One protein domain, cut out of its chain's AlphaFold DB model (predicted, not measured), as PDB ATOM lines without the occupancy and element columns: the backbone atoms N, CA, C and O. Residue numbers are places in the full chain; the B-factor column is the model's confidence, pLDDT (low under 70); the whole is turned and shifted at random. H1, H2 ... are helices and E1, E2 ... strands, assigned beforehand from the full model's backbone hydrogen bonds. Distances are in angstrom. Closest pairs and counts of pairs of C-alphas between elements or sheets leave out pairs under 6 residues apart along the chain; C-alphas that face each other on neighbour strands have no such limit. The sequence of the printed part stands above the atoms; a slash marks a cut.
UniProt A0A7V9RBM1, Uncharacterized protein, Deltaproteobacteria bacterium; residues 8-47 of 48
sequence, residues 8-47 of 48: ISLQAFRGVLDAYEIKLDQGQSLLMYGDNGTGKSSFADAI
ATOM      1  N   ILE A   8     -40.250  15.299 -42.174       90.62
ATOM      2  CA  ILE A   8     -39.869  14.804 -40.852       90.62
ATOM      3  C   ILE A   8     -38.819  15.763 -40.289       90.62
ATOM      4  O   ILE A   8     -37.839  16.074 -40.968       90.62
ATOM      5  N   SER A   9     -39.017  16.239 -39.063       90.56
ATOM      6  CA  SER A   9     -38.051  17.082 -38.352       90.56
ATOM      7  C   SER A   9     -37.877  16.549 -36.941       90.56
ATOM      8  O   SER A   9     -38.852  16.465 -36.200       90.56
ATOM      9  N   LEU A  10     -36.648  16.178 -36.585       88.12
ATOM     10  CA  LEU A  10     -36.309  15.723 -35.239       88.12
ATOM     11  C   LEU A  10     -35.284  16.664 -34.619       88.12
ATOM     12  O   LEU A  10     -34.319  17.072 -35.266       88.12
ATOM     13  N   GLN A  11     -35.481  16.956 -33.339       88.00
ATOM     14  CA  GLN A  11     -34.555  17.701 -32.499       88.00
ATOM     15  C   GLN A  11     -34.664  17.176 -31.068       88.00
ATOM     16  O   GLN A  11     -35.767  16.889 -30.608       88.00
ATOM     17  N   ALA A  12     -33.529  17.062 -30.368       81.62
ATOM     18  CA  ALA A  12     -33.469  16.652 -28.962       81.62
ATOM     19  C   ALA A  12     -34.216  15.332 -28.648       81.62
ATOM     20  O   ALA A  12     -34.742  15.149 -27.551       81.62
ATOM     21  N   PHE A  13     -34.253  14.399 -29.609       80.56
ATOM     22  CA  PHE A  13     -34.838  13.071 -29.441       80.56
ATOM     23  C   PHE A  13     -33.734  12.015 -29.378       80.56
ATOM     24  O   PHE A  13     -33.089  11.706 -30.381       80.56
ATOM     25  N   ARG A  14     -33.514  11.438 -28.190       80.94
ATOM     26  CA  ARG A  14     -32.420  10.482 -27.930       80.94
ATOM     27  C   ARG A  14     -31.062  11.038 -28.412       80.94
ATOM     28  O   ARG A  14     -30.806  12.224 -28.255       80.94
ATOM     29  N   GLY A  15     -30.180  10.198 -28.965       70.56
ATOM     30  CA  GLY A  15     -28.823  10.558 -29.417       70.56
ATOM     31  C   GLY A  15     -28.736  11.518 -30.614       70.56
ATOM     32  O   GLY A  15     -27.667  11.638 -31.207       70.56
ATOM     33  N   VAL A  16     -29.832  12.181 -30.989       75.44
ATOM     34  CA  VAL A  16     -29.858  13.244 -31.998       75.44
ATOM     35  C   VAL A  16     -29.370  14.538 -31.347       75.44
ATOM     36  O   VAL A  16     -30.120  15.208 -30.636       75.44
ATOM     37  N   LEU A  17     -28.096  14.862 -31.573       71.81
ATOM     38  CA  LEU A  17     -27.456  16.063 -31.026       71.81
ATOM     39  C   LEU A  17     -27.849  17.326 -31.801       71.81
ATOM     40  O   LEU A  17     -28.119  18.358 -31.192       71.81
ATOM     41  N   ASP A  18     -27.953  17.210 -33.125       77.62
ATOM     42  CA  ASP A  18     -28.297  18.310 -34.023       77.62
ATOM     43  C   ASP A  18     -29.668  18.090 -34.662       77.62
ATOM     44  O   ASP A  18     -30.058  16.962 -34.972       77.62
ATOM     45  N   ALA A  19     -30.403  19.181 -34.878       79.31
ATOM     46  CA  ALA A  19     -31.669  19.117 -35.593       79.31
ATOM     47  C   ALA A  19     -31.433  18.657 -37.037       79.31
ATOM     48  O   ALA A  19     -30.562  19.189 -37.728       79.31
ATOM     49  N   TYR A  20     -32.235  17.707 -37.514       83.25
ATOM     50  CA  TYR A  20     -32.188  17.283 -38.912       83.25
ATOM     51  C   TYR A  20     -33.584  17.174 -39.517       83.25
ATOM     52  O   TYR A  20     -34.583  16.898 -38.847       83.25
ATOM     53  N   GLU A  21     -33.630  17.430 -40.822       89.50
ATOM     54  CA  GLU A  21     -34.852  17.512 -41.606       89.50
ATOM     55  C   GLU A  21     -34.772  16.575 -42.808       89.50
ATOM     56  O   GLU A  21     -33.819  16.620 -43.586       89.50
ATOM     57  N   ILE A  22     -35.808  15.753 -42.980       90.31
ATOM     58  CA  ILE A  22     -36.012  14.935 -44.175       90.31
ATOM     59  C   ILE A  22     -37.245  15.469 -44.891       90.31
ATOM     60  O   ILE A  22     -38.357  15.437 -44.358       90.31
ATOM     61  N   LYS A  23     -37.040  15.971 -46.110       91.56
ATOM     62  CA  LYS A  23     -38.118  16.431 -46.986       91.56
ATOM     63  C   LYS A  23     -38.666  15.253 -47.776       91.56
ATOM     64  O   LYS A  23     -37.901  14.508 -48.383       91.56
ATOM     65  N   LEU A  24     -39.983  15.105 -47.760       92.25
ATOM     66  CA  LEU A  24     -40.736  14.069 -48.460       92.25
ATOM     67  C   LEU A  24     -41.845  14.727 -49.290       92.25
ATOM     68  O   LEU A  24     -42.974  14.260 -49.266       92.25
ATOM     69  N   ASP A  25     -41.556  15.823 -49.998       88.31
ATOM     70  CA  ASP A  25     -42.542  16.784 -50.540       88.31
ATOM     71  C   ASP A  25     -43.737  16.165 -51.301       88.31
ATOM     72  O   ASP A  25     -44.811  16.760 -51.368       88.31
ATOM     73  N   GLN A  26     -43.579  14.958 -51.855       87.50
ATOM     74  CA  GLN A  26     -44.624  14.215 -52.576       87.50
ATOM     75  C   GLN A  26     -45.024  12.868 -51.932       87.50
ATOM     76  O   GLN A  26     -45.663  12.028 -52.567       87.50
ATOM     77  N   GLY A  27     -44.670  12.637 -50.668       88.19
ATOM     78  CA  GLY A  27     -44.917  11.388 -49.946       88.19
ATOM     79  C   GLY A  27     -44.124  10.219 -50.522       88.19
ATOM     80  O   GLY A  27     -44.714   9.213 -50.924       88.19
ATOM     81  N   GLN A  28     -42.807  10.397 -50.621       90.50
ATOM     82  CA  GLN A  28     -41.868   9.409 -51.152       90.50
ATOM     83  C   GLN A  28     -41.615   8.280 -50.144       90.50
ATOM     84  O   GLN A  28     -41.749   8.466 -48.935       90.50
ATOM     85  N   SER A  29     -41.190   7.118 -50.640       90.50
ATOM     86  CA  SER A  29     -40.680   6.042 -49.789       90.50
ATOM     87  C   SER A  29     -39.291   6.395 -49.251       90.50
ATOM     88  O   SER A  29     -38.431   6.843 -50.008       90.50
ATOM     89  N   LEU A  30     -39.059   6.143 -47.963       90.06
ATOM     90  CA  LEU A  30     -37.786   6.387 -47.281       90.06
ATOM     91  C   LEU A  30     -37.165   5.054 -46.841       90.06
ATOM     92  O   LEU A  30     -37.826   4.257 -46.179       90.06
ATOM     93  N   LEU A  31     -35.894   4.822 -47.183       91.69
ATOM     94  CA  LEU A  31     -35.097   3.709 -46.658       91.69
ATOM     95  C   LEU A  31     -34.118   4.240 -45.613       91.69
ATOM     96  O   LEU A  31     -33.319   5.127 -45.904       91.69
ATOM     97  N   MET A  32     -34.139   3.649 -44.423       88.94
ATOM     98  CA  MET A  32     -33.179   3.958 -43.369       88.94
ATOM     99  C   MET A  32     -32.184   2.818 -43.204       88.94
ATOM    100  O   MET A  32     -32.575   1.688 -42.919       88.94
ATOM    101  N   TYR A  33     -30.896   3.114 -43.355       93.19
ATOM    102  CA  TYR A  33     -29.826   2.126 -43.262       93.19
ATOM    103  C   TYR A  33     -28.608   2.694 -42.528       93.19
ATOM    104  O   TYR A  33     -28.463   3.902 -42.368       93.19
ATOM    105  N   GLY A  34     -27.755   1.800 -42.033       92.75
ATOM    106  CA  GLY A  34     -26.583   2.127 -41.222       92.75
ATOM    107  C   GLY A  34     -26.305   1.034 -40.192       92.75
ATOM    108  O   GLY A  34     -27.130   0.136 -40.004       92.75
ATOM    109  N   ASP A  35     -25.177   1.125 -39.500       96.50
ATOM    110  CA  ASP A  35     -24.723   0.096 -38.557       96.50
ATOM    111  C   ASP A  35     -25.597  -0.020 -37.298       96.50
ATOM    112  O   ASP A  35     -26.456   0.817 -37.006       96.50
ATOM    113  N   ASN A  36     -25.423  -1.097 -36.534       94.06
ATOM    114  CA  ASN A  36     -26.120  -1.261 -35.259       94.06
ATOM    115  C   ASN A  36     -25.721  -0.150 -34.277       94.06
ATOM    116  O   ASN A  36     -24.552   0.197 -34.159       94.06
ATOM    117  N   GLY A  37     -26.708   0.412 -33.574       89.62
ATOM    118  CA  GLY A  37     -26.491   1.502 -32.617       89.62
ATOM    119  C   GLY A  37     -26.494   2.919 -33.207       89.62
ATOM    120  O   GLY A  37     -26.493   3.872 -32.439       89.62
ATOM    121  N   THR A  38     -26.600   3.100 -34.530       89.50
ATOM    122  CA  THR A  38     -26.587   4.438 -35.171       89.50
ATOM    123  C   THR A  38     -27.895   5.231 -35.054       89.50
ATOM    124  O   THR A  38     -28.025   6.300 -35.640       89.50
ATOM    125  N   GLY A  39     -28.888   4.722 -34.317       88.50
ATOM    126  CA  GLY A  39     -30.137   5.447 -34.061       88.50
ATOM    127  C   GLY A  39     -31.291   5.169 -35.031       88.50
ATOM    128  O   GLY A  39     -32.327   5.807 -34.897       88.50
ATOM    129  N   LYS A  40     -31.192   4.183 -35.936       91.69
ATOM    130  CA  LYS A  40     -32.293   3.805 -36.858       91.69
ATOM    131  C   LYS A  40     -33.630   3.541 -36.145       91.69
ATOM    132  O   LYS A  40     -34.637   4.138 -36.498       91.69
ATOM    133  N   SER A  41     -33.636   2.700 -35.106       90.31
ATOM    134  CA  SER A  41     -34.848   2.446 -34.307       90.31
ATOM    135  C   SER A  41     -35.297   3.683 -33.531       90.31
ATOM    136  O   SER A  41     -36.482   3.902 -33.372       90.31
ATOM    137  N   SER A  42     -34.361   4.543 -33.112       88.94
ATOM    138  CA  SER A  42     -34.719   5.812 -32.466       88.94
ATOM    139  C   SER A  42     -35.424   6.765 -33.426       88.94
ATOM    140  O   SER A  42     -36.349   7.446 -33.022       88.94
ATOM    141  N   PHE A  43     -35.030   6.800 -34.698       87.94
ATOM    142  CA  PHE A  43     -35.772   7.558 -35.699       87.94
ATOM    143  C   PHE A  43     -37.194   7.014 -35.873       87.94
ATOM    144  O   PHE A  43     -38.137   7.796 -35.911       87.94
ATOM    145  N   ALA A  44     -37.347   5.690 -35.989       88.56
ATOM    146  CA  ALA A  44     -38.657   5.062 -36.157       88.56
ATOM    147  C   ALA A  44     -39.584   5.362 -34.965       88.56
ATOM    148  O   ALA A  44     -40.703   5.817 -35.174       88.56
ATOM    149  N   ASP A  45     -39.066   5.240 -33.738       88.25
ATOM    150  CA  ASP A  45     -39.787   5.549 -32.493       88.25
ATOM    151  C   ASP A  45     -40.221   7.023 -32.374       88.25
ATOM    152  O   ASP A  45     -41.023   7.356 -31.511       88.25
ATOM    153  N   ALA A  46     -39.649   7.935 -33.166       84.31
ATOM    154  CA  ALA A  46     -40.048   9.344 -33.177       84.31
ATOM    155  C   ALA A  46     -41.212   9.636 -34.142       84.31
ATOM    156  O   ALA A  46     -41.718  10.758 -34.161       84.31
ATOM    157  N   ILE A  47     -41.565   8.670 -34.995       84.25
ATOM    158  CA  ILE A  47     -42.627   8.779 -36.005       84.25
ATOM    159  C   ILE A  47     -43.871   7.997 -35.591       84.25
ATOM    160  O   ILE A  47     -44.972   8.415 -35.956       84.25
TER     161      ILE A  47
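What this domain is: This is residues 8 to 47 of the 48 residues of an uncharacterized protein of Deltaproteobacteria bacterium (UniProt A0A7V9RBM1). With little regular structure, the chain makes a loose loop: a small hairpin of strands E1 and E2 forms one side, the long unnamed stretch 24 to 39 folds back along the other, and the short helix H1 lies between them towards one end. The printed part has 40 residues, with 12 in named elements, in the order E1, E2, H1; the two-stranded sheet, E1 - E2, is antiparallel and the class is mixed. It is only just compact, close to loose, with a radius of gyration of the C-alphas of 10.7 A and spans of 29 by 20 by 14 A.

How they stand to each other: E1, residues 8 to 10, and E2, residues 20 to 23, form a hairpin, antiparallel at 177 degrees. N 8 and O 22, 2.9 A apart, are within hydrogen-bond range. H1, residues 40 to 44, is only just apart from E1, with closest C-alphas 8.2 A apart. In H1 every O i to N i+4 pair is within hydrogen-bond range.

Where its parts are: E1 begins at C-alpha 8 (-39.869, 14.804, -40.852). E2 spans 10.1 A. H1 spans 6.5 A and ends at C-alpha 44 (-38.657, 5.062, -36.157).

The domain as a whole: The farthest C-alphas, of Gln 26 and Gly 37, are 29.8 A apart. The link E2 to H1 is long. The printed part has no cut, and no printed residue is under 70 in pLDDT.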